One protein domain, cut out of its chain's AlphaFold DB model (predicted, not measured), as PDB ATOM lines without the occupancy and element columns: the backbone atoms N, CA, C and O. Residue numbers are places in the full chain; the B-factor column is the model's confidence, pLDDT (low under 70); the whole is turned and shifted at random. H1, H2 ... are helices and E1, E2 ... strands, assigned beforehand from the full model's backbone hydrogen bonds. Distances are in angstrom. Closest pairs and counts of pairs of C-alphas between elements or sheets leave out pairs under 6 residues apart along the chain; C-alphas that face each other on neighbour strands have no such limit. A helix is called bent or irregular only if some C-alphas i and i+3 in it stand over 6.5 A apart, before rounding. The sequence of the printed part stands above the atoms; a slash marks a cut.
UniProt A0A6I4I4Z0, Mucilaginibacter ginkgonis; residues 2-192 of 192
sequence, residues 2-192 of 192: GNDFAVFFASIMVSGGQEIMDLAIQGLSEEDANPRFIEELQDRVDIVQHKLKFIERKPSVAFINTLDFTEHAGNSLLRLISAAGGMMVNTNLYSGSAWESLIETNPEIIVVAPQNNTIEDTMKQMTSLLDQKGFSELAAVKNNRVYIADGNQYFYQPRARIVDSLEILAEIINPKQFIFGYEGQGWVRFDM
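AT A GLANCE: This is residues 2 to 192 of the 192 residues of a protein of Mucilaginibacter ginkgonis (UniProt A0A6I4I4Z0). A small four-stranded sheet has H10 packed over one face and H6 over the other; beyond H10, the hairpin of H2 and H3 makes a three-helix bundle with it, and residues 2 to 14, with H1, stick out as a tail. The printed part has 191 residues, with ten named helices and four named strands, in the order H1 H2 H3 E1 H4 H5 E2 H6 H7 H8 E3 H9 H10 E4. The class is mixed, helices and strands; the sheet, E1 E2 E3 E4, is mixed too. The whole is compact, with a radius of gyration of the C-alphas of 17.3 A, and spans 60 by 36 by 32 A.

IN THESE COORDINATES: Find C-alpha 4 at (134.884, 112.115, 110.742), where H1, residues 4 to 10, begins. H2 is residues 16 to 25, 14.7 A long, and H3 residues 35 to 52, 25.7 A. Next come E1, 60 to 64, 13.3 A; H4, 75 to 83; H5, 98 to 105; E2, 109 to 112; H6, 119 to 125; H7, 127 to 130; H8, 139 to 142; E3, 146 to 149; and H9, 151 to 155. From C-alpha 159 at (134.720, 102.767, 143.787) H10 runs 21.0 A to residue 173; it is irregular, with C-alphas 160 and 163 7.1 A apart. E4, 187 to 189, ends at (126.674, 122.655, 155.866).

HOW THE PARTS SIT: Start at the hub, H10: residues 159 to 163 alone touch H2, closest C-alphas Ala 24 and Ala 160, 5.1 A. Residues 41 to 48 of H3 alone touch H10, closest Val 45 and Val 163, 6.6 A, at a shallow tilt of 20 degrees. H10 also touches H4, closest Leu 80 and Leu 166, 6.0 A, with residues 165 to 169 alone, and H9, closest Tyr 154 and Ser 165, 5.6 A, with residues 161 to 165 alone. H10 lies over E2 at a height over the sheet of 7.6 A; H6, on the opposite face, is at 9.1 A. H4 is on the sheet, which H5, H8 and H9 only graze; H7 is not on it. E1 and E2 are parallel, N 62 to O 109 at 2.9 A; E2 and E3 are parallel, N 147 to O 110 at 2.9 A, giving the strand-helix-strand units E1, H4 H5, E2 and E2, H6 H7 H8, E3, two parallel neighbours with helices between. E3 and E4 are antiparallel, N 188 to O 148 at 2.8 A. Every O i to N i+4 pair is within hydrogen-bond range in H1, H2, H3, H4, H5 and H9, 2 of 3 in H6 and 9 of 11 in H10; H7 and H8 are too short for one.

THE WHOLE: The C-alphas farthest apart, Gly 2 and Asp 131, are 62.6 A apart. The printed part has no cut; the links H4 to H5 and H10 to E4 are long. Look for pLDDT under 70 at residues 2 to 16, 67 to 75, 91 to 96 and 157 to 160.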
ATOM      1  N   GLY A   2     131.390 113.076 105.928       45.53
ATOM      2  CA  GLY A   2     130.338 113.534 106.845       45.53
ATOM      3  C   GLY A   2     130.345 112.947 108.254       45.53
ATOM      4  O   GLY A   2     129.588 113.445 109.071       45.53
ATOM      5  N   ASN A   3     131.186 111.952 108.563       44.28
ATOM      6  CA  ASN A   3     131.209 111.345 109.902       44.28
ATOM      7  C   ASN A   3     132.514 111.544 110.685       44.28
ATOM      8  O   ASN A   3     132.518 111.349 111.893       44.28
ATOM      9  N   ASP A   4     133.593 112.004 110.050       45.06
ATOM     10  CA  ASP A   4     134.884 112.115 110.742       45.06
ATOM     11  C   ASP A   4     135.021 113.397 111.572       45.06
ATOM     12  O   ASP A   4     135.755 113.408 112.550       45.06
ATOM     13  N   PHE A   5     134.273 114.466 111.270       36.03
ATOM     14  CA  PHE A   5     134.385 115.723 112.027       36.03
ATOM     15  C   PHE A   5     133.717 115.656 113.413       36.03
ATOM     16  O   PHE A   5     134.198 116.285 114.351       36.03
ATOM     17  N   ALA A   6     132.650 114.863 113.573       40.41
ATOM     18  CA  ALA A   6     131.996 114.659 114.870       40.41
ATOM     19  C   ALA A   6     132.810 113.722 115.784       40.41
ATOM     20  O   ALA A   6     132.910 113.956 116.986       40.41
ATOM     21  N   VAL A   7     133.461 112.711 115.200       42.28
ATOM     22  CA  VAL A   7     134.326 111.763 115.921       42.28
ATOM     23  C   VAL A   7     135.658 112.416 116.322       42.28
ATOM     24  O   VAL A   7     136.183 112.136 117.396       42.28
ATOM     25  N   PHE A   8     136.171 113.363 115.527       36.09
ATOM     26  CA  PHE A   8     137.421 114.066 115.841       36.09
ATOM     27  C   PHE A   8     137.278 115.080 116.992       36.09
ATOM     28  O   PHE A   8     138.214 115.252 117.771       36.09
ATOM     29  N   PHE A   9     136.100 115.696 117.172       32.16
ATOM     30  CA  PHE A   9     135.824 116.531 118.353       32.16
ATOM     31  C   PHE A   9     135.480 115.715 119.608       32.16
ATOM     32  O   PHE A   9     135.777 116.166 120.713       32.16
ATOM     33  N   ALA A  10     134.951 114.496 119.459       36.38
ATOM     34  CA  ALA A  10     134.765 113.571 120.579       36.38
ATOM     35  C   ALA A  10     136.101 113.068 121.169       36.38
ATOM     36  O   ALA A  10     136.149 112.685 122.331       36.38
ATOM     37  N   SER A  11     137.201 113.120 120.404       32.28
ATOM     38  CA  SER A  11     138.501 112.562 120.806       32.28
ATOM     39  C   SER A  11     139.471 113.554 121.475       32.28
ATOM     40  O   SER A  11     140.549 113.136 121.894       32.28
ATOM     41  N   ILE A  12     139.133 114.848 121.590       33.88
ATOM     42  CA  ILE A  12     140.002 115.876 122.222       33.88
ATOM     43  C   ILE A  12     139.426 116.394 123.557       33.88
ATOM     44  O   ILE A  12     140.072 117.142 124.285       33.88
ATOM     45  N   MET A  13     138.250 115.915 123.957       39.66
ATOM     46  CA  MET A  13     137.741 116.042 125.320       39.66
ATOM     47  C   MET A  13     137.713 114.646 125.930       39.66
ATOM     48  O   MET A  13     136.701 113.956 125.846       39.66
ATOM     49  N   VAL A  14     138.793 114.235 126.596       45.16
ATOM     50  CA  VAL A  14     138.636 113.298 127.717       45.16
ATOM     51  C   VAL A  14     137.824 114.080 128.751       45.16
ATOM     52  O   VAL A  14     138.361 114.848 129.545       45.16
ATOM     53  N   SER A  15     136.500 114.064 128.589       62.75
ATOM     54  CA  SER A  15     135.587 114.802 129.451       62.75
ATOM     55  C   SER A  15     135.745 114.239 130.858       62.75
ATOM     56  O   SER A  15     135.893 113.027 131.008       62.75
ATOM     57  N   GLY A  16     135.734 115.094 131.884       69.88
ATOM     58  CA  GLY A  16     135.871 114.641 133.273       69.88
ATOM     59  C   GLY A  16     134.940 113.466 133.597       69.88
ATOM     60  O   GLY A  16     135.336 112.574 134.334       69.88
ATOM     61  N   GLY A  17     133.766 113.399 132.955       81.88
ATOM     62  CA  GLY A  17     132.834 112.276 133.050       81.88
ATOM     63  C   GLY A  17     133.393 110.908 132.640       81.88
ATOM     64  O   GLY A  17     133.178 109.947 133.370       81.88
ATOM     65  N   GLN A  18     134.155 110.798 131.544       84.25
ATOM     66  CA  GLN A  18     134.713 109.501 131.127       84.25
ATOM     67  C   GLN A  18     135.709 108.966 132.161       84.25
ATOM     68  O   GLN A  18     135.691 107.783 132.479       84.25
ATOM     69  N   GLU A  19     136.533 109.841 132.745       84.38
ATOM     70  CA  GLU A  19     137.460 109.422 133.798       84.38
ATOM     71  C   GLU A  19     136.725 108.947 135.058       84.38
ATOM     72  O   GLU A  19     137.174 108.002 135.707       84.38
ATOM     73  N   ILE A  20     135.592 109.573 135.403       88.06
ATOM     74  CA  ILE A  20     134.748 109.105 136.513       88.06
ATOM     75  C   ILE A  20     134.158 107.733 136.199       88.06
ATOM     76  O   ILE A  20     134.184 106.858 137.061       88.06
ATOM     77  N   MET A  21     133.684 107.517 134.974       89.38
ATOM     78  CA  MET A  21     133.129 106.230 134.556       89.38
ATOM     79  C   MET A  21     134.176 105.118 134.550       89.38
ATOM     80  O   MET A  21     133.914 104.033 135.066       89.38
ATOM     81  N   ASP A  22     135.389 105.396 134.075       86.56
ATOM     82  CA  ASP A  22     136.493 104.435 134.116       86.56
ATOM     83  C   ASP A  22     136.832 104.041 135.564       86.56
ATOM     84  O   ASP A  22     137.058 102.866 135.865       86.56
ATOM     85  N   LEU A  23     136.840 105.013 136.485       83.56
ATOM     86  CA  LEU A  23     137.061 104.760 137.909       83.56
ATOM     87  C   LEU A  23     135.903 103.989 138.557       83.56
ATOM     88  O   LEU A  23     136.171 103.135 139.408       83.56
ATOM     89  N   ALA A  24     134.659 104.268 138.157       85.94
ATOM     90  CA  ALA A  24     133.469 103.571 138.635       85.94
ATOM     91  C   ALA A  24     133.511 102.095 138.228       85.94
ATOM     92  O   ALA A  24     133.473 101.221 139.093       85.94
ATOM     93  N   ILE A  25     133.701 101.821 136.931       85.00
ATOM     94  CA  ILE A  25     133.755 100.467 136.363       85.00
ATOM     95  C   ILE A  25     134.879  99.645 137.007       85.00
ATOM     96  O   ILE A  25     134.666  98.491 137.369       85.00
ATOM     97  N   GLN A  26     136.060 100.238 137.218       81.56
ATOM     98  CA  GLN A  26     137.196  99.555 137.852       81.56
ATOM     99  C   GLN A  26     136.937  99.086 139.289       81.56
ATOM    100  O   GLN A  26     137.693  98.249 139.780       81.56
ATOM    101  N   GLY A  27     135.957  99.651 140.000       76.44
ATOM    102  CA  GLY A  27     135.627  99.213 141.359       76.44
ATOM    103  C   GLY A  27     134.270  98.552 141.506       76.44
ATOM    104  O   GLY A  27     133.835  98.395 142.647       76.44
ATOM    105  N   LEU A  28     133.617  98.182 140.402       82.12
ATOM    106  CA  LEU A  28     132.455  97.301 140.445       82.12
ATOM    107  C   LEU A  28     132.881  95.881 140.818       82.12
ATOM    108  O   LEU A  28     133.955  95.412 140.434       82.12
ATOM    109  N   SER A  29     132.020  95.192 141.564       78.56
ATOM    110  CA  SER A  29     132.120  93.744 141.714       78.56
ATOM    111  C   SER A  29     131.688  93.046 140.416       78.56
ATOM    112  O   SER A  29     131.044  93.653 139.558       78.56
ATOM    113  N   GLU A  30     132.008  91.758 140.262       75.81
ATOM    114  CA  GLU A  30     131.532  90.970 139.112       75.81
ATOM    115  C   GLU A  30     129.996  90.917 139.034       75.81
ATOM    116  O   GLU A  30     129.437  90.858 137.941       75.81
ATOM    117  N   GLU A  31     129.313  90.977 140.183       72.94
ATOM    118  CA  GLU A  31     127.849  90.974 140.270       72.94
ATOM    119  C   GLU A  31     127.243  92.322 139.849       72.94
ATOM    120  O   GLU A  31     126.197  92.354 139.196       72.94
ATOM    121  N   ASP A  32     127.927  93.429 140.158       73.56
ATOM    122  CA  ASP A  32     127.479  94.789 139.831       73.56
ATOM    123  C   ASP A  32     127.823  95.205 138.392       73.56
ATOM    124  O   ASP A  32     127.241  96.150 137.862       73.56
ATOM    125  N   ALA A  33     128.737  94.498 137.717       78.38
ATOM    126  CA  ALA A  33     129.177  94.778 136.346       78.38
ATOM    127  C   ALA A  33     128.134  94.397 135.265       78.38
ATOM    128  O   ALA A  33     128.467  93.883 134.193       78.38
ATOM    129  N   ASN A  34     126.850  94.651 135.526       85.44
ATOM    130  CA  ASN A  34     125.764  94.487 134.567       85.44
ATOM    131  C   ASN A  34     125.628  95.747 133.685       85.44
ATOM    132  O   ASN A  34     125.582  96.856 134.221       85.44
ATOM    133  N   PRO A  35     125.470  95.608 132.351       86.75
ATOM    134  CA  PRO A  35     125.283  96.733 131.434       86.75
ATOM    135  C   PRO A  35     124.225  97.761 131.851       86.75
ATOM    136  O   PRO A  35     124.454  98.950 131.665       86.75
ATOM    137  N   ARG A  36     123.099  97.330 132.441       88.31
ATOM    138  CA  ARG A  36     122.046  98.265 132.884       88.31
ATOM    139  C   ARG A  36     122.520  99.186 134.001       88.31
ATOM    140  O   ARG A  36     122.224 100.369 133.979       88.31
ATOM    141  N   PHE A  37     123.276  98.650 134.955       88.19
ATOM    142  CA  PHE A  37     123.800  99.450 136.057       88.19
ATOM    143  C   PHE A  37     124.854 100.449 135.565       88.19
ATOM    144  O   PHE A  37     124.870 101.601 135.979       88.19
ATOM    145  N   ILE A  38     125.702 100.037 134.619       89.31
ATOM    146  CA  ILE A  38     126.688 100.932 133.996       89.31
ATOM    147  C   ILE A  38     125.993 102.061 133.219       89.31
ATOM    148  O   ILE A  38     126.440 103.203 133.296       89.31
ATOM    149  N   GLU A  39     124.903 101.762 132.509       90.44
ATOM    150  CA  GLU A  39     124.078 102.763 131.817       90.44
ATOM    151  C   GLU A  39     123.463 103.766 132.809       90.44
ATOM    152  O   GLU A  39     123.583 104.971 132.611       90.44
ATOM    153  N   GLU A  40     122.924 103.293 133.938       92.12
ATOM    154  CA  GLU A  40     122.414 104.161 135.013       92.12
ATOM    155  C   GLU A  40     123.503 105.081 135.596       92.12
ATOM    156  O   GLU A  40     123.260 106.266 135.841       92.12
ATOM    157  N   LEU A  41     124.719 104.566 135.812       91.69
ATOM    158  CA  LEU A  41     125.854 105.376 136.270       91.69
ATOM    159  C   LEU A  41     126.279 106.410 135.218       91.69
ATOM    160  O   LEU A  41     126.572 107.554 135.574       91.69
ATOM    161  N   GLN A  42     126.280 106.031 133.938       92.88
ATOM    162  CA  GLN A  42     126.612 106.931 132.835       92.88
ATOM    163  C   GLN A  42     125.618 108.092 132.751       92.88
ATOM    164  O   GLN A  42     126.046 109.244 132.694       92.88
ATOM    165  N   ASP A  43     124.315 107.812 132.824       94.38
ATOM    166  CA  ASP A  43     123.264 108.836 132.784       94.38
ATOM    167  C   ASP A  43     123.441 109.869 133.905       94.38
ATOM    168  O   ASP A  43     123.342 111.081 133.687       94.38
ATOM    169  N   ARG A  44     123.765 109.401 135.116       95.56
ATOM    170  CA  ARG A  44     124.035 110.255 136.282       95.56
ATOM    171  C   ARG A  44     125.246 111.162 136.067       95.56
ATOM    172  O   ARG A  44     125.168 112.374 136.293       95.56
ATOM    173  N   VAL A  45     126.352 110.606 135.572       95.06
ATOM    174  CA  VAL A  45     127.552 111.382 135.228       95.06
ATOM    175  C   VAL A  45     127.241 112.411 134.137       95.06
ATOM    176  O   VAL A  45     127.631 113.579 134.260       95.06
ATOM    177  N   ASP A  46     126.497 112.019 133.106       94.19
ATOM    178  CA  ASP A  46     126.145 112.881 131.981       94.19
ATOM    179  C   ASP A  46     125.260 114.050 132.413       94.19
ATOM    180  O   ASP A  46     125.488 115.174 131.959       94.19
ATOM    181  N   ILE A  47     124.320 113.848 133.344       94.81
ATOM    182  CA  ILE A  47     123.518 114.934 133.933       94.81
ATOM    183  C   ILE A  47     124.425 116.009 134.545       94.81
ATOM    184  O   ILE A  47     124.223 117.206 134.295       94.81
ATOM    185  N   VAL A  48     125.437 115.598 135.317       95.94
ATOM    186  CA  VAL A  48     126.408 116.525 135.914       95.94
ATOM    187  C   VAL A  48     127.200 117.236 134.820       95.94
ATOM    188  O   VAL A  48     127.179 118.468 134.742       95.94
ATOM    189  N   GLN A  49     127.830 116.485 133.913       93.56
ATOM    190  CA  GLN A  49     128.680 117.060 132.867       93.56
ATOM    191  C   GLN A  49     127.913 118.003 131.930       93.56
ATOM    192  O   GLN A  49     128.431 119.055 131.550       93.56
ATOM    193  N   HIS A  50     126.674 117.672 131.562       92.56
ATOM    194  CA  HIS A  50     125.858 118.502 130.680       92.56
ATOM    195  C   HIS A  50     125.481 119.838 131.312       92.56
ATOM    196  O   HIS A  50     125.566 120.863 130.636       92.56
ATOM    197  N   LYS A  51     125.105 119.853 132.594       92.69
ATOM    198  CA  LYS A  51     124.793 121.103 133.301       92.69
ATOM    199  C   LYS A  51     126.031 121.980 133.478       92.69
ATOM    200  O   LYS A  51     125.949 123.192 133.283       92.69
ATOM    201  N   LEU A  52     127.186 121.377 133.768       93.75
ATOM    202  CA  LEU A  52     128.443 122.108 133.950       93.75
ATOM    203  C   LEU A  52     128.940 122.816 132.680       93.75
ATOM    204  O   LEU A  52     129.650 123.811 132.804       93.75
ATOM    205  N   LYS A  53     128.532 122.391 131.471       89.75
ATOM    206  CA  LYS A  53     128.856 123.096 130.207       89.75
ATOM    207  C   LYS A  53     128.408 124.563 130.204       89.75
ATOM    208  O   LYS A  53     128.972 125.362 129.465       89.75
ATOM    209  N   PHE A  54     127.409 124.907 131.016       88.69
ATOM    210  CA  PHE A  54     126.849 126.255 131.121       88.69
ATOM    211  C   PHE A  54     127.334 127.017 132.364       88.69
ATOM    212  O   PHE A  54     126.860 128.121 132.629       88.69
ATOM    213  N   ILE A  55     128.262 126.444 133.138       89.19
ATOM    214  CA  ILE A  55     128.846 127.076 134.324       89.19
ATOM    215  C   ILE A  55     130.274 127.511 133.999       89.19
ATOM    216  O   ILE A  55     131.190 126.698 133.910       89.19
ATOM    217  N   GLU A  56     130.472 128.818 133.848       86.88
ATOM    218  CA  GLU A  56     131.782 129.381 133.496       86.88
ATOM    219  C   GLU A  56     132.729 129.474 134.702       86.88
ATOM    220  O   GLU A  56     133.942 129.308 134.574       86.88
ATOM    221  N   ARG A  57     132.183 129.737 135.894       90.75
ATOM    222  CA  ARG A  57     132.969 129.956 137.110       90.75
ATOM    223  C   ARG A  57     133.163 128.655 137.879       90.75
ATOM    224  O   ARG A  57     132.199 128.098 138.395       90.75
ATOM    225  N   LYS A  58     134.420 128.243 138.046       93.44
ATOM    226  CA  LYS A  58     134.811 127.104 138.884       93.44
ATOM    227  C   LYS A  58     135.402 127.616 140.201       93.44
ATOM    228  O   LYS A  58     136.510 128.149 140.167       93.44
ATOM    229  N   PRO A  59     134.684 127.525 141.334       96.50
ATOM    230  CA  PRO A  59     135.201 128.017 142.604       96.50
ATOM    231  C   PRO A  59     136.374 127.161 143.084       96.50
ATOM    232  O   PRO A  59     136.440 125.960 142.799       96.50
ATOM    233  N   SER A  60     137.287 127.776 143.831       96.00
ATOM    234  CA  SER A  60     138.377 127.053 144.478       96.00
ATOM    235  C   SER A  60     137.863 126.225 145.665       96.00
ATOM    236  O   SER A  60     137.077 126.706 146.482       96.00
ATOM    237  N   VAL A  61     138.289 124.965 145.751       95.94
ATOM    238  CA  VAL A  61     137.821 123.989 146.747       95.94
ATOM    239  C   VAL A  61     139.013 123.410 147.494       95.94
ATOM    240  O   VAL A  61     139.887 122.807 146.875       95.94
ATOM    241  N   ALA A  62     139.034 123.540 148.816       92.69
ATOM    242  CA  ALA A  62     139.896 122.723 149.661       92.69
ATOM    243  C   ALA A  62     139.130 121.500 150.151       92.69
ATOM    244  O   ALA A  62     137.978 121.604 150.572       92.69
ATOM    245  N   PHE A  63     139.789 120.349 150.106       91.00
ATOM    246  CA  PHE A  63     139.241 119.095 150.592       91.00
ATOM    247  C   PHE A  63     140.136 118.567 151.710       91.00
ATOM    248  O   PHE A  63     141.308 118.279 151.478       91.00
ATOM    249  N   ILE A  64     139.583 118.464 152.915       89.00
ATOM    250  CA  ILE A  64     140.285 118.043 154.127       89.00
ATOM    251  C   ILE A  64     139.922 116.579 154.391       89.00
ATOM    252  O   ILE A  64     138.812 116.272 154.829       89.00
ATOM    253  N   ASN A  65     140.856 115.679 154.083       79.50
ATOM    254  CA  ASN A  65     140.739 114.223 154.237       79.50
ATOM    255  C   ASN A  65     141.278 113.698 155.578       79.50
ATOM    256  O   ASN A  65     140.970 112.572 155.963       79.50
ATOM    257  N   THR A  66     142.052 114.505 156.298       75.06
ATOM    258  CA  THR A  66     142.421 114.275 157.695       75.06
ATOM    259  C   THR A  66     142.444 115.611 158.435       75.06
ATOM    260  O   THR A  66     142.891 116.628 157.906       75.06
ATOM    261  N   LEU A  67     141.922 115.641 159.663       64.88
ATOM    262  CA  LEU A  67     141.788 116.882 160.446       64.88
ATOM    263  C   LEU A  67     143.113 117.373 161.046       64.88
ATOM    264  O   LEU A  67     143.204 118.506 161.510       64.88
ATOM    265  N   ASP A  68     144.135 116.523 161.033       56.69
ATOM    266  CA  ASP A  68     145.516 116.850 161.383       56.69
ATOM    267  C   ASP A  68     146.335 117.345 160.174       56.69
ATOM    268  O   ASP A  68     147.501 117.703 160.331       56.69
ATOM    269  N   PHE A  69     145.725 117.377 158.981       60.06
ATOM    270  CA  PHE A  69     146.332 117.779 157.713       60.06
ATOM    271  C   PHE A  69     147.624 117.027 157.349       60.06
ATOM    272  O   PHE A  69     148.500 117.571 156.673       60.06
ATOM    273  N   THR A  70     147.768 115.783 157.806       55.12
ATOM    274  CA  THR A  70     148.970 114.974 157.559       55.12
ATOM    275  C   THR A  70     148.961 114.273 156.202       55.12
ATOM    276  O   THR A  70     150.028 113.938 155.678       55.12
ATOM    277  N   GLU A  71     147.787 114.070 155.602       52.97
ATOM    278  CA  GLU A  71     147.640 113.261 154.395       52.97
ATOM    279  C   GLU A  71     147.255 114.051 153.146       52.97
ATOM    280  O   GLU A  71     146.653 115.120 153.175       52.97
ATOM    281  N   HIS A  72     147.608 113.472 151.999       57.28
ATOM    282  CA  HIS A  72     147.363 114.057 150.691       57.28
ATOM    283  C   HIS A  72     146.065 113.512 150.108       57.28
ATOM    284  O   HIS A  72     145.877 112.299 149.999       57.28
ATOM    285  N   ALA A  73     145.213 114.404 149.624       58.34
ATOM    286  CA  ALA A  73     144.135 114.020 148.733       58.34
ATOM    287  C   ALA A  73     144.723 113.516 147.398       58.34
ATOM    288  O   ALA A  73     145.415 114.241 146.684       58.34
ATOM    289  N   GLY A  74     144.488 112.240 147.083       62.75
ATOM    290  CA  GLY A  74     145.043 111.593 145.891       62.75
ATOM    291  C   GLY A  74     144.484 112.137 144.568       62.75
ATOM    292  O   GLY A  74     143.431 112.772 144.525       62.75
ATOM    293  N   ASN A  75     145.156 111.815 143.456       68.31
ATOM    294  CA  ASN A  75     144.804 112.276 142.099       68.31
ATOM    295  C   ASN A  75     143.336 112.025 141.701       68.31
ATOM    296  O   ASN A  75     142.772 112.796 140.926       68.31
ATOM    297  N   SER A  76     142.711 110.966 142.221       74.44
ATOM    298  CA  SER A  76     141.297 110.666 141.967       74.44
ATOM    299  C   SER A  76     140.360 111.733 142.538       74.44
ATOM    300  O   SER A  76     139.370 112.069 141.898       74.44
ATOM    301  N   LEU A  77     140.687 112.316 143.694       83.69
ATOM    302  CA  LEU A  77     139.871 113.356 144.319       83.69
ATOM    303  C   LEU A  77     139.958 114.681 143.555       83.69
ATOM    304  O   LEU A  77     138.947 115.347 143.353       83.69
ATOM    305  N   LEU A  78     141.147 115.019 143.045       84.81
ATOM    306  CA  LEU A  78     141.332 116.167 142.154       84.81
ATOM    307  C   LEU A  78     140.458 116.040 140.901       84.81
ATOM    308  O   LEU A  78     139.763 116.988 140.526       84.81
ATOM    309  N   ARG A  79     140.463 114.859 140.271       85.50
ATOM    310  CA  ARG A  79     139.622 114.565 139.101       85.50
ATOM    311  C   ARG A  79     138.140 114.656 139.444       85.50
ATOM    312  O   ARG A  79     137.390 115.269 138.692       85.50
ATOM    313  N   LEU A  80     137.742 114.130 140.599       90.38
ATOM    314  CA  LEU A  80     136.361 114.161 141.071       90.38
ATOM    315  C   LEU A  80     135.852 115.589 141.311       90.38
ATOM    316  O   LEU A  80     134.798 115.957 140.804       90.38
ATOM    317  N   ILE A  81     136.624 116.426 142.009       92.88
ATOM    318  CA  ILE A  81     136.278 117.836 142.243       92.88
ATOM    319  C   ILE A  81     136.201 118.607 140.918       92.88
ATOM    320  O   ILE A  81     135.286 119.406 140.723       92.88
ATOM    321  N   SER A  82     137.123 118.342 139.986       92.12
ATOM    322  CA  SER A  82     137.092 118.932 138.643       92.12
ATOM    323  C   SER A  82     135.836 118.519 137.868       92.12
ATOM    324  O   SER A  82     135.151 119.370 137.293       92.12
ATOM    325  N   ALA A  83     135.488 117.229 137.903       93.00
ATOM    326  CA  ALA A  83     134.289 116.686 137.272       93.00
ATOM    327  C   ALA A  83     132.995 117.217 137.910       93.00
ATOM    328  O   ALA A  83     131.999 117.339 137.204       93.00
ATOM    329  N   ALA A  84     133.013 117.597 139.191       95.94
ATOM    330  CA  ALA A  84     131.904 118.250 139.893       95.94
ATOM    331  C   ALA A  84     131.812 119.775 139.646       95.94
ATOM    332  O   ALA A  84     130.893 120.442 140.131       95.94
ATOM    333  N   GLY A  85     132.749 120.347 138.879       95.31
ATOM    334  CA  GLY A  85     132.754 121.764 138.503       95.31
ATOM    335  C   GLY A  85     133.529 122.682 139.450       95.31
ATOM    336  O   GLY A  85     133.368 123.899 139.376       95.31
ATOM    337  N   GLY A  86     134.359 122.127 140.333       95.25
ATOM    338  CA  GLY A  86     135.263 122.880 141.201       95.25
ATOM    339  C   GLY A  86     136.695 122.925 140.676       95.25
ATOM    340  O   GLY A  86     137.057 122.270 139.698       95.25
ATOM    341  N   MET A  87     137.536 123.694 141.360       93.38
ATOM    342  CA  MET A  87     138.983 123.687 141.174       93.38
ATOM    343  C   MET A  87     139.640 123.366 142.510       93.38
ATOM    344  O   MET A  87     139.639 124.194 143.416       93.38
ATOM    345  N   MET A  88     140.189 122.161 142.648       89.31
ATOM    346  CA  MET A  88     140.848 121.771 143.890       89.31
ATOM    347  C   MET A  88     142.093 122.638 144.121       89.31
ATOM    348  O   MET A  88     142.960 122.717 143.249       89.31
ATOM    349  N   VAL A  89     142.184 123.291 145.281       88.06
ATOM    350  CA  VAL A  89     143.411 123.985 145.675       88.06
ATOM    351  C   VAL A  89     144.439 122.954 146.097       88.06
ATOM    352  O   VAL A  89     144.142 122.009 146.828       88.06
ATOM    353  N   ASN A  90     145.663 123.129 145.618       71.00
ATOM    354  CA  ASN A  90     146.763 122.306 146.069       71.00
ATOM    355  C   ASN A  90     147.299 122.902 147.373       71.00
ATOM    356  O   ASN A  90     147.993 123.917 147.363       71.00
ATOM    357  N   THR A  91     146.972 122.258 148.490       64.00
ATOM    358  CA  THR A  91     147.405 122.657 149.833       64.00
ATOM    359  C   THR A  91     148.881 122.346 150.111       64.00
ATOM    360  O   THR A  91     149.288 122.418 151.259       64.00
ATOM    361  N   ASN A  92     149.685 122.005 149.095       51.84
ATOM    362  CA  ASN A  92     151.106 121.664 149.230       51.84
ATOM    363  C   ASN A  92     152.016 122.375 148.201       51.84
ATOM    364  O   ASN A  92     153.162 121.972 148.020       51.84
ATOM    365  N   LEU A  93     151.540 123.407 147.483       45.19
ATOM    366  CA  LEU A  93     152.405 124.172 146.559       45.19
ATOM    367  C   LEU A  93     153.397 125.090 147.279       45.19
ATOM    368  O   LEU A  93     154.401 125.486 146.686       45.19
ATOM    369  N   TYR A  94     153.127 125.412 148.539       45.16
ATOM    370  CA  TYR A  94     153.960 126.282 149.347       45.16
ATOM    371  C   TYR A  94     154.731 125.427 150.347       45.16
ATOM    372  O   TYR A  94     154.199 124.485 150.925       45.16
ATOM    373  N   SER A  95     156.024 125.705 150.490       47.84
ATOM    374  CA  SER A  95     157.026 124.934 151.240       47.84
ATOM    375  C   SER A  95     156.840 124.965 152.772       47.84
ATOM    376  O   SER A  95     157.818 125.121 153.504       47.84
ATOM    377  N   GLY A  96     155.599 124.862 153.249       58.81
ATOM    378  CA  GLY A  96     155.177 124.917 154.648       58.81
ATOM    379  C   GLY A  96     154.208 123.787 155.010       58.81
ATOM    380  O   GLY A  96     154.132 122.763 154.330       58.81
ATOM    381  N   SER A  97     153.480 123.961 156.111       73.12
ATOM    382  CA  SER A  97     152.429 123.029 156.538       73.12
ATOM    383  C   SER A  97     151.181 123.141 155.649       73.12
ATOM    384  O   SER A  97     150.886 124.200 155.090       73.12
ATOM    385  N   ALA A  98     150.397 122.065 155.549       77.00
ATOM    386  CA  ALA A  98     149.135 122.070 154.801       77.00
ATOM    387  C   ALA A  98     148.134 123.131 155.313       77.00
ATOM    388  O   ALA A  98     147.336 123.656 154.536       77.00
ATOM    389  N   TRP A  99     148.228 123.516 156.593       83.94
ATOM    390  CA  TRP A  99     147.467 124.628 157.167       83.94
ATOM    391  C   TRP A  99     147.859 125.992 156.580       83.94
ATOM    392  O   TRP A  99     146.996 126.758 156.157       83.94
ATOM    393  N   GLU A 100     149.154 126.301 156.516       83.00
ATOM    394  CA  GLU A 100     149.638 127.569 155.948       83.00
ATOM    395  C   GLU A 100     149.244 127.691 154.477       83.00
ATOM    396  O   GLU A 100     148.723 128.723 154.057       83.00
ATOM    397  N   SER A 101     149.369 126.602 153.720       83.81
ATOM    398  CA  SER A 101     148.917 126.566 152.331       83.81
ATOM    399  C   SER A 101     147.400 126.752 152.193       83.81
ATOM    400  O   SER A 101     146.946 127.374 151.233       83.81
ATOM    401  N   LEU A 102     146.585 126.249 153.129       87.50
ATOM    402  CA  LEU A 102     145.140 126.506 153.138       87.50
ATOM    403  C   LEU A 102     144.840 128.001 153.328       87.50
ATOM    404  O   LEU A 102     143.994 128.553 152.623       87.50
ATOM    405  N   ILE A 103     145.557 128.662 154.242       89.94
ATOM    406  CA  ILE A 103     145.448 130.109 154.472       89.94
ATOM    407  C   ILE A 103     145.869 130.897 153.227       89.94
ATOM    408  O   ILE A 103     145.165 131.820 152.823       89.94
ATOM    409  N   GLU A 104     146.984 130.528 152.599       89.56
ATOM    410  CA  GLU A 104     147.513 131.219 151.417       89.56
ATOM    411  C   GLU A 104     146.630 131.031 150.180       89.56
ATOM    412  O   GLU A 104     146.376 131.985 149.442       89.56
ATOM    413  N   THR A 105     146.125 129.815 149.961       90.62
ATOM    414  CA  THR A 105     145.216 129.521 148.843       90.62
ATOM    415  C   THR A 105     143.821 130.105 149.045       90.62
ATOM    416  O   THR A 105     143.128 130.345 148.055       90.62
ATOM    417  N   ASN A 106     143.422 130.353 150.300       94.06
ATOM    418  CA  ASN A 106     142.175 130.998 150.709       94.06
ATOM    419  C   ASN A 106     140.951 130.520 149.896       94.06
ATOM    420  O   ASN A 106     140.357 131.299 149.139       94.06
ATOM    421  N   PRO A 107     140.596 129.226 149.992       95.50
ATOM    422  CA  PRO A 107     139.600 128.615 149.126       95.50
ATOM    423  C   PRO A 107     138.208 129.217 149.336       95.50
ATOM    424  O   PRO A 107     137.833 129.639 150.433       95.50
ATOM    425  N   GLU A 108     137.405 129.196 148.279       97.75
ATOM    426  CA  GLU A 108     136.008 129.629 148.330       97.75
ATOM    427  C   GLU A 108     135.080 128.603 148.981       97.75
ATOM    428  O   GLU A 108     133.990 128.961 149.428       97.75
ATOM    429  N   ILE A 109     135.484 127.332 148.987       97.81
ATOM    430  CA  ILE A 109     134.741 126.204 149.549       97.81
ATOM    431  C   ILE A 109     135.707 125.327 150.336       97.81
ATOM    432  O   ILE A 109     136.791 125.006 149.846       97.81
ATOM    433  N   ILE A 110     135.292 124.888 151.521       96.00
ATOM    434  CA  ILE A 110     135.989 123.851 152.288       96.00
ATOM    435  C   ILE A 110     135.049 122.661 152.443       96.00
ATOM    436  O   ILE A 110     133.935 122.815 152.939       96.00
ATOM    437  N   VAL A 111     135.508 121.482 152.031       96.00
ATOM    438  CA  VAL A 111     134.834 120.202 152.270       96.00
ATOM    439  C   VAL A 111     135.679 119.394 153.242       96.00
ATOM    440  O   VAL A 111     136.837 119.094 152.961       96.00
ATOM    441  N   VAL A 112     135.107 119.058 154.391       94.06
ATOM    442  CA  VAL A 112     135.740 118.269 155.446       94.06
ATOM    443  C   VAL A 112     135.137 116.873 155.406       94.06
ATOM    444  O   VAL A 112     133.965 116.690 155.721       94.06
ATOM    445  N   ALA A 113     135.919 115.891 154.979       92.19
ATOM    446  CA  ALA A 113     135.458 114.513 154.844       92.19
ATOM    447  C   ALA A 113     136.592 113.558 155.225       92.19
ATOM    448  O   ALA A 113     137.241 112.979 154.345       92.19
ATOM    449  N   PRO A 114     136.896 113.438 156.528       88.88
ATOM    450  CA  PRO A 114     138.004 112.626 156.969       88.88
ATOM    451  C   PRO A 114     137.753 111.137 156.745       88.88
ATOM    452  O   PRO A 114     136.617 110.659 156.817       88.88
ATOM    453  N   GLN A 115     138.817 110.396 156.444       85.19
ATOM    454  CA  GLN A 115     138.703 108.960 156.213       85.19
ATOM    455  C   GLN A 115     138.181 108.236 157.460       85.19
ATOM    456  O   GLN A 115     138.586 108.541 158.574       85.19
ATOM    457  N   ASN A 116     137.299 107.251 157.251       85.75
ATOM    458  CA  ASN A 116     136.672 106.432 158.298       85.75
ATOM    459  C   ASN A 116     135.770 107.189 159.289       85.75
ATOM    460  O   ASN A 116     135.353 106.600 160.285       85.75
ATOM    461  N   ASN A 117     135.402 108.439 158.999       90.06
ATOM    462  CA  ASN A 117     134.495 109.209 159.841       90.06
ATOM    463  C   ASN A 117     133.151 109.426 159.152       90.06
ATOM    464  O   ASN A 117     133.094 109.725 157.954       90.06
ATOM    465  N   THR A 118     132.082 109.345 159.943       94.06
ATOM    466  CA  THR A 118     130.766 109.848 159.546       94.06
ATOM    467  C   THR A 118     130.713 111.375 159.656       94.06
ATOM    468  O   THR A 118     131.631 112.024 160.182       94.06
ATOM    469  N   ILE A 119     129.606 111.974 159.213       95.50
ATOM    470  CA  ILE A 119     129.324 113.398 159.461       95.50
ATOM    471  C   ILE A 119     129.345 113.704 160.966       95.50
ATOM    472  O   ILE A 119     129.957 114.679 161.398       95.50
ATOM    473  N   GLU A 120     128.720 112.855 161.779       95.06
ATOM    474  CA  GLU A 120     128.585 113.045 163.227       95.06
ATOM    475  C   GLU A 120     129.932 112.957 163.949       95.06
ATOM    476  O   GLU A 120     130.191 113.712 164.890       95.06
ATOM    477  N   ASP A 121     130.807 112.056 163.503       94.06
ATOM    478  CA  ASP A 121     132.152 111.921 164.057       94.06
ATOM    479  C   ASP A 121     133.027 113.116 163.692       94.06
ATOM    480  O   ASP A 121     133.757 113.631 164.542       94.06
ATOM    481  N   THR A 122     132.910 113.597 162.453       93.69
ATOM    482  CA  THR A 122     133.601 114.804 161.987       93.69
ATOM    483  C   THR A 122     133.130 116.040 162.749       93.69
ATOM    484  O   THR A 122     133.964 116.798 163.238       93.69
ATOM    485  N   MET A 123     131.817 116.204 162.949       94.19
ATOM    486  CA  MET A 123     131.227 117.313 163.714       94.19
ATOM    487  C   MET A 123     131.838 117.450 165.115       94.19
ATOM    488  O   MET A 123     132.186 118.554 165.530       94.19
ATOM    489  N   LYS A 124     132.034 116.335 165.832       92.88
ATOM    490  CA  LYS A 124     132.640 116.330 167.182       92.88
ATOM    491  C   LYS A 124     134.101 116.787 167.194       92.88
ATOM    492  O   LYS A 124     134.601 117.189 168.239       92.88
ATOM    493  N   GLN A 125     134.783 116.694 166.058       89.25
ATOM    494  CA  GLN A 125     136.208 116.994 165.916       89.25
ATOM    495  C   GLN A 125     136.463 118.361 165.267       89.25
ATOM    496  O   GLN A 125     137.610 118.804 165.213       89.25
ATOM    497  N   MET A 126     135.411 119.065 164.828       89.81
ATOM    498  CA  MET A 126     135.522 120.386 164.197       89.81
ATOM    499  C   MET A 126     136.178 121.439 165.093       89.81
ATOM    500  O   MET A 126     136.783 122.373 164.571       89.81
ATOM    501  N   THR A 127     136.126 121.286 166.420       86.19
ATOM    502  CA  THR A 127     136.806 122.185 167.367       86.19
ATOM    503  C   THR A 127     138.292 122.342 167.036       86.19
ATOM    504  O   THR A 127     138.807 123.453 167.044       86.19
ATOM    505  N   SER A 128     138.961 121.260 166.622       83.81
ATOM    506  CA  SER A 128     140.380 121.286 166.250       83.81
ATOM    507  C   SER A 128     140.682 122.177 165.040       83.81
ATOM    508  O   SER A 128     141.798 122.680 164.937       83.81
ATOM    509  N   LEU A 129     139.716 122.360 164.129       84.56
ATOM    510  CA  LEU A 129     139.809 123.287 162.994       84.56
ATOM    511  C   LEU A 129     139.450 124.715 163.404       84.56
ATOM    512  O   LEU A 129     140.119 125.657 162.988       84.56
ATOM    513  N   LEU A 130     138.414 124.868 164.231       87.69
ATOM    514  CA  LEU A 130     137.963 126.165 164.737       87.69
ATOM    515  C   LEU A 130     139.040 126.883 165.558       87.69
ATOM    516  O   LEU A 130     139.166 128.102 165.465       87.69
ATOM    517  N   ASP A 131     139.837 126.127 166.311       88.38
ATOM    518  CA  ASP A 131     140.922 126.658 167.138       88.38
ATOM    519  C   ASP A 131     142.158 127.074 166.318       88.38
ATOM    520  O   ASP A 131     143.067 127.732 166.839       88.38
ATOM    521  N   GLN A 132     142.221 126.727 165.026       87.25
ATOM    522  CA  GLN A 132     143.350 127.101 164.183       87.25
ATOM    523  C   GLN A 132     143.338 128.598 163.869       87.25
ATOM    524  O   GLN A 132     142.389 129.164 163.314       87.25
ATOM    525  N   LYS A 133     144.461 129.257 164.160       90.44
ATOM    526  CA  LYS A 133     144.624 130.688 163.902       90.44
ATOM    527  C   LYS A 133     144.458 130.984 162.408       90.44
ATOM    528  O   LYS A 133     145.229 130.501 161.583       90.44
ATOM    529  N   GLY A 134     143.499 131.852 162.091       91.38
ATOM    530  CA  GLY A 134     143.202 132.284 160.724       91.38
ATOM    531  C   GLY A 134     142.048 131.532 160.061       91.38
ATOM    532  O   GLY A 134     141.596 131.985 159.013       91.38
ATOM    533  N   PHE A 135     141.513 130.464 160.673       91.94
ATOM    534  CA  PHE A 135     140.367 129.736 160.114       91.94
ATOM    535  C   PHE A 135     139.169 130.663 159.877       91.94
ATOM    536  O   PHE A 135     138.643 130.724 158.769       91.94
ATOM    537  N   SER A 136     138.812 131.470 160.886       93.88
ATOM    538  CA  SER A 136     137.716 132.450 160.828       93.88
ATOM    539  C   SER A 136     137.866 133.497 159.719       93.88
ATOM    540  O   SER A 136     136.899 134.159 159.345       93.88
ATOM    541  N   GLU A 137     139.077 133.674 159.190       95.12
ATOM    542  CA  GLU A 137     139.370 134.686 158.183       95.12
ATOM    543  C   GLU A 137     139.228 134.184 156.745       95.12
ATOM    544  O   GLU A 137     139.164 135.018 155.832       95.12
ATOM    545  N   LEU A 138     139.145 132.861 156.552       95.88
ATOM    546  CA  LEU A 138     139.046 132.214 155.246       95.88
ATOM    547  C   LEU A 138     137.777 132.633 154.496       95.88
ATOM    548  O   LEU A 138     136.704 132.815 155.078       95.88
ATOM    549  N   ALA A 139     137.881 132.737 153.170       96.88
ATOM    550  CA  ALA A 139     136.773 133.104 152.297       96.88
ATOM    551  C   ALA A 139     135.609 132.111 152.416       96.88
ATOM    552  O   ALA A 139     134.462 132.540 152.537       96.88
ATOM    553  N   ALA A 140     135.891 130.805 152.443       96.81
ATOM    554  CA  ALA A 140     134.879 129.781 152.685       96.81
ATOM    555  C   ALA A 140     134.128 130.006 154.006       96.81
ATOM    556  O   ALA A 140     132.904 129.920 154.038       96.81
ATOM    557  N   VAL A 141     134.841 130.363 155.078       96.31
ATOM    558  CA  VAL A 141     134.247 130.591 156.400       96.31
ATOM    559  C   VAL A 141     133.357 131.832 156.399       96.31
ATOM    560  O   VAL A 141     132.175 131.749 156.726       96.31
ATOM    561  N   LYS A 142     133.876 132.970 155.927       96.19
ATOM    562  CA  LYS A 142     133.133 134.242 155.860       96.19
ATOM    563  C   LYS A 142     131.881 134.183 154.984       96.19
ATOM    564  O   LYS A 142     130.947 134.945 155.208       96.19
ATOM    565  N   ASN A 143     131.867 133.302 153.985       96.25
ATOM    566  CA  ASN A 143     130.744 133.138 153.063       96.25
ATOM    567  C   ASN A 143     129.839 131.942 153.405       96.25
ATOM    568  O   ASN A 143     128.988 131.586 152.592       96.25
ATOM    569  N   ASN A 144     130.013 131.324 154.580       96.00
ATOM    570  CA  ASN A 144     129.271 130.142 155.023       96.00
ATOM    571  C   ASN A 144     129.293 128.987 153.997       96.00
ATOM    572  O   ASN A 144     128.264 128.431 153.608       96.00
ATOM    573  N   ARG A 145     130.491 128.672 153.500       97.31
ATOM    574  CA  ARG A 145     130.772 127.614 152.516       97.31
ATOM    575  C   ARG A 145     131.747 126.575 153.070       97.31
ATOM    576  O   ARG A 145     132.673 126.145 152.378       97.31
ATOM    577  N   VAL A 146     131.538 126.193 154.328       97.31
ATOM    578  CA  VAL A 146     132.204 125.055 154.967       97.31
ATOM    579  C   VAL A 146     131.201 123.916 155.054       97.31
ATOM    580  O   VAL A 146     130.078 124.098 155.521       97.31
ATOM    581  N   TYR A 147     131.598 122.745 154.576       97.94
ATOM    582  CA  TYR A 147     130.739 121.575 154.478       97.94
ATOM    583  C   TYR A 147     131.432 120.380 155.105       97.94
ATOM    584  O   TYR A 147     132.646 120.228 154.980       97.94
ATOM    585  N   ILE A 148     130.650 119.523 155.746       97.19
ATOM    586  CA  ILE A 148     131.105 118.237 156.261       97.19
ATOM    587  C   ILE A 148     130.424 117.159 155.440       97.19
ATOM    588  O   ILE A 148     129.201 117.168 155.323       97.19
ATOM    589  N   ALA A 149     131.199 116.243 154.876       96.25
ATOM    590  CA  ALA A 149     130.672 115.111 154.131       96.25
ATOM    591  C   ALA A 149     131.088 113.792 154.782       96.25
ATOM    592  O   ALA A 149     132.107 113.725 155.473       96.25
ATOM    593  N   ASP A 150     130.293 112.743 154.574       94.25
ATOM    594  CA  ASP A 150     130.600 111.421 155.115       94.25
ATOM    595  C   ASP A 150     131.766 110.796 154.332       94.25
ATOM    596  O   ASP A 150     131.609 110.219 153.250       94.25
ATOM    597  N   GLY A 151     132.973 110.972 154.874       89.19
ATOM    598  CA  GLY A 151     134.197 110.451 154.285       89.19
ATOM    599  C   GLY A 151     134.166 108.931 154.203       89.19
ATOM    600  O   GLY A 151     134.477 108.364 153.153       89.19
ATOM    601  N   ASN A 152     133.741 108.276 155.288       87.12
ATOM    602  CA  ASN A 152     133.662 106.822 155.370       87.12
ATOM    603  C   ASN A 152     132.787 106.242 154.253       87.12
ATOM    604  O   ASN A 152     133.215 105.340 153.541       87.12
ATOM    605  N   GLN A 153     131.580 106.770 154.083       88.56
ATOM    606  CA  GLN A 153     130.576 106.194 153.205       88.56
ATOM    607  C   GLN A 153     130.854 106.454 151.719       88.56
ATOM    608  O   GLN A 153     130.607 105.552 150.912       88.56
ATOM    609  N   TYR A 154     131.344 107.644 151.356       90.31
ATOM    610  CA  TYR A 154     131.361 108.089 149.955       90.31
ATOM    611  C   TYR A 154     132.767 108.246 149.363       90.31
ATOM    612  O   TYR A 154     132.990 107.907 148.202       90.31
ATOM    613  N   PHE A 155     133.756 108.714 150.126       86.44
ATOM    614  CA  PHE A 155     135.020 109.168 149.527       86.44
ATOM    615  C   PHE A 155     136.148 108.130 149.527       86.44
ATOM    616  O   PHE A 155     137.070 108.250 148.718       86.44
ATOM    617  N   TYR A 156     136.077 107.099 150.380       78.75
ATOM    618  CA  TYR A 156     137.185 106.137 150.551       78.75
ATOM    619  C   TYR A 156     136.780 104.656 150.498       78.75
ATOM    620  O   TYR A 156     137.640 103.779 150.592       78.75
ATOM    621  N   GLN A 157     135.487 104.373 150.344       64.25
ATOM    622  CA  GLN A 157     134.918 103.028 150.198       64.25
ATOM    623  C   GLN A 157     134.862 102.589 148.711       64.25
ATOM    624  O   GLN A 157     135.163 103.407 147.839       64.25
ATOM    625  N   PRO A 158     134.581 101.303 148.385       56.59
ATOM    626  CA  PRO A 158     134.721 100.749 147.031       56.59
ATOM    627  C   PRO A 158     134.107 101.624 145.931       56.59
ATOM    628  O   PRO A 158     133.034 102.206 146.084       56.59
ATOM    629  N   ARG A 159     134.825 101.703 144.803       64.19
ATOM    630  CA  ARG A 159     134.720 102.767 143.787       64.19
ATOM    631  C   ARG A 159     133.356 102.867 143.091       64.19
ATOM    632  O   ARG A 159     133.132 103.849 142.396       64.19
ATOM    633  N   ALA A 160     132.432 101.933 143.324       59.59
ATOM    634  CA  ALA A 160     131.039 102.012 142.882       59.59
ATOM    635  C   ALA A 160     130.333 103.308 143.328       59.59
ATOM    636  O   ALA A 160     129.498 103.838 142.602       59.59
ATOM    637  N   ARG A 161     130.710 103.871 144.484       85.12
ATOM    638  CA  ARG A 161     130.124 105.124 144.993       85.12
ATOM    639  C   ARG A 161     130.750 106.394 144.435       85.12
ATOM    640  O   ARG A 161     130.367 107.485 144.834       85.12
ATOM    641  N   ILE A 162     131.697 106.299 143.500       88.50
ATOM    642  CA  ILE A 162     132.346 107.498 142.960       88.50
ATOM    643  C   ILE A 162     131.355 108.428 142.245       88.50
ATOM    644  O   ILE A 162     131.540 109.642 142.270       88.50
ATOM    645  N   VAL A 163     130.287 107.875 141.660       93.25
ATOM    646  CA  VAL A 163     129.210 108.670 141.053       93.25
ATOM    647  C   VAL A 163     128.365 109.358 142.130       93.25
ATOM    648  O   VAL A 163     128.045 110.531 141.975       93.25
ATOM    649  N   ASP A 164     128.105 108.699 143.264       94.56
ATOM    650  CA  ASP A 164     127.470 109.348 144.423       94.56
ATOM    651  C   ASP A 164     128.344 110.510 144.931       94.56
ATOM    652  O   ASP A 164     127.864 111.615 145.170       94.56
ATOM    653  N   SER A 165     129.657 110.297 145.029       94.38
ATOM    654  CA  SER A 165     130.616 111.317 145.468       94.38
ATOM    655  C   SER A 165     130.734 112.481 144.483       94.38
ATOM    656  O   SER A 165     130.920 113.625 144.903       94.38
ATOM    657  N   LEU A 166     130.603 112.211 143.178       95.50
ATOM    658  CA  LEU A 166     130.500 113.238 142.142       95.50
ATOM    659  C   LEU A 166     129.255 114.101 142.369       95.50
ATOM    660  O   LEU A 166     129.355 115.326 142.344       95.50
ATOM    661  N   GLU A 167     128.103 113.475 142.597       97.12
ATOM    662  CA  GLU A 167     126.833 114.165 142.826       97.12
ATOM    663  C   GLU A 167     126.854 114.984 144.122       97.12
ATOM    664  O   GLU A 167     126.485 116.158 144.090       97.12
ATOM    665  N   ILE A 168     127.381 114.430 145.221       97.50
ATOM    666  CA  ILE A 168     127.590 115.143 146.496       97.50
ATOM    667  C   ILE A 168     128.437 116.400 146.282       97.50
ATOM    668  O   ILE A 168     128.067 117.496 146.708       97.50
ATOM    669  N   LEU A 169     129.577 116.276 145.597       97.44
ATOM    670  CA  LEU A 169     130.426 117.431 145.318       97.44
ATOM    671  C   LEU A 169     129.738 118.423 144.374       97.44
ATOM    672  O   LEU A 169     129.890 119.629 144.559       97.44
ATOM    673  N   ALA A 170     128.962 117.956 143.395       97.56
ATOM    674  CA  ALA A 170     128.220 118.829 142.493       97.56
ATOM    675  C   ALA A 170     127.157 119.653 143.246       97.56
ATOM    676  O   ALA A 170     127.044 120.856 142.994       97.56
ATOM    677  N   GLU A 171     126.442 119.053 144.208       97.62
ATOM    678  CA  GLU A 171     125.530 119.770 145.115       97.62
ATOM    679  C   GLU A 171     126.265 120.833 145.936       97.62
ATOM    680  O   GLU A 171     125.857 121.993 145.951       97.62
ATOM    681  N   ILE A 172     127.384 120.474 146.572       97.88
ATOM    682  CA  ILE A 172     128.155 121.395 147.423       97.88
ATOM    683  C   ILE A 172     128.727 122.572 146.612       97.88
ATOM    684  O   ILE A 172     128.680 123.739 147.027       97.88
ATOM    685  N   ILE A 173     129.299 122.281 145.443       97.69
ATOM    686  CA  ILE A 173     130.010 123.266 144.624       97.69
ATOM    687  C   ILE A 173     129.017 124.193 143.919       97.69
ATOM    688  O   ILE A 173     129.221 125.415 143.898       97.69
ATOM    689  N   ASN A 174     127.928 123.626 143.393       95.62
ATOM    690  CA  ASN A 174     126.942 124.295 142.550       95.62
ATOM    691  C   ASN A 174     125.493 124.073 143.060       95.62
ATOM    692  O   ASN A 174     124.639 123.606 142.298       95.62
ATOM    693  N   PRO A 175     125.148 124.498 144.297       93.69
ATOM    694  CA  PRO A 175     123.879 124.148 144.965       93.69
ATOM    695  C   PRO A 175     122.621 124.712 144.289       93.69
ATOM    696  O   PRO A 175     121.506 124.281 144.555       93.69
ATOM    697  N   LYS A 176     122.770 125.696 143.393       92.31
ATOM    698  CA  LYS A 176     121.653 126.230 142.592       92.31
ATOM    699  C   LYS A 176     121.321 125.372 141.367       92.31
ATOM    700  O   LYS A 176     120.281 125.586 140.756       92.31
ATOM    701  N   GLN A 177     122.224 124.477 140.968       93.81
ATOM    702  CA  GLN A 177     122.131 123.700 139.727       93.81
ATOM    703  C   GLN A 177     121.879 122.212 139.983       93.81
ATOM    704  O   GLN A 177     121.278 121.538 139.135       93.81
ATOM    705  N   PHE A 178     122.312 121.712 141.143       96.12
ATOM    706  CA  PHE A 178     122.238 120.305 141.517       96.12
ATOM    707  C   PHE A 178     121.521 120.126 142.850       96.12
ATOM    708  O   PHE A 178     121.853 120.788 143.829       96.12
ATOM    709  N   ILE A 179     120.527 119.238 142.833       94.88
ATOM    710  CA  ILE A 179     119.747 118.774 143.980       94.88
ATOM    711  C   ILE A 179     119.423 117.301 143.686       94.88
ATOM    712  O   ILE A 179     118.434 116.990 143.026       94.88
ATOM    713  N   PHE A 180     120.326 116.419 144.084       96.25
ATOM    714  CA  PHE A 180     120.238 114.959 144.030       96.25
ATOM    715  C   PHE A 180     119.701 114.353 145.342       96.25
ATOM    716  O   PHE A 180     119.217 113.225 145.337       96.25
ATOM    717  N   GLY A 181     119.705 115.116 146.440       96.62
ATOM    718  CA  GLY A 181     119.115 114.745 147.728       96.62
ATOM    719  C   GLY A 181     120.107 114.228 148.770       96.62
ATOM    720  O   GLY A 181     119.670 113.574 149.718       96.62
ATOM    721  N   TYR A 182     121.409 114.508 148.631       96.88
ATOM    722  CA  TYR A 182     122.407 114.076 149.619       96.88
ATOM    723  C   TYR A 182     122.576 115.047 150.795       96.88
ATOM    724  O   TYR A 182     123.179 114.665 151.800       96.88
ATOM    725  N   GLU A 183     122.037 116.267 150.732       96.94
ATOM    726  CA  GLU A 183     122.027 117.173 151.889       96.94
ATOM    727  C   GLU A 183     121.291 116.534 153.084       96.94
ATOM    728  O   GLU A 183     120.169 116.038 152.964       96.94
ATOM    729  N   GLY A 184     121.938 116.517 154.249       95.44
ATOM    730  CA  GLY A 184     121.455 115.862 155.466       95.44
ATOM    731  C   GLY A 184     121.753 114.360 155.556       95.44
ATOM    732  O   GLY A 184     121.507 113.775 156.608       95.44
ATOM    733  N   GLN A 185     122.282 113.739 154.495       92.94
ATOM    734  CA  GLN A 185     122.625 112.308 154.465       92.94
ATOM    735  C   GLN A 185     124.095 112.074 154.106       92.94
ATOM    736  O   GLN A 185     124.827 111.456 154.869       92.94
ATOM    737  N   GLY A 186     124.531 112.562 152.942       94.25
ATOM    738  CA  GLY A 186     125.912 112.466 152.466       94.25
ATOM    739  C   GLY A 186     126.771 113.674 152.812       94.25
ATOM    740  O   GLY A 186     127.995 113.553 152.887       94.25
ATOM    741  N   TRP A 187     126.148 114.822 153.076       97.75
ATOM    742  CA  TRP A 187     126.833 116.015 153.560       97.75
ATOM    743  C   TRP A 187     125.900 116.956 154.324       97.75
ATOM    744  O   TRP A 187     124.682 116.910 154.173       97.75
ATOM    745  N   VAL A 188     126.479 117.838 155.135       97.69
ATOM    746  CA  VAL A 188     125.801 118.953 155.809       97.69
ATOM    747  C   VAL A 188     126.632 120.223 155.683       97.69
ATOM    748  O   VAL A 188     127.862 120.176 155.596       97.69
ATOM    749  N   ARG A 189     125.972 121.382 155.687       97.00
ATOM    750  CA  ARG A 189     126.674 122.655 155.866       97.00
ATOM    751  C   ARG A 189     127.063 122.810 157.334       97.00
ATOM    752  O   ARG A 189     126.258 122.545 158.224       97.00
ATOM    753  N   PHE A 190     128.295 123.236 157.575       94.88
ATOM    754  CA  PHE A 190     128.775 123.565 158.906       94.88
ATOM    755  C   PHE A 190     128.532 125.052 159.167       94.88
ATOM    756  O   PHE A 190     129.306 125.900 158.724       94.88
ATOM    757  N   ASP A 191     127.425 125.350 159.843       85.88
ATOM    758  CA  ASP A 191     127.089 126.710 160.259       85.88
ATOM    759  C   ASP A 191     127.907 127.075 161.516       85.88
ATOM    760  O   ASP A 191     127.907 126.329 162.500       85.88
ATOM    761  N   MET A 192     128.622 128.206 161.462       70.75
ATOM    762  CA  MET A 192     129.390 128.785 162.582       70.75
ATOM    763  C   MET A 192     128.594 129.828 163.360       70.75
ATOM    764  O   MET A 192     127.748 130.514 162.741       70.75
TER     765      MET A 192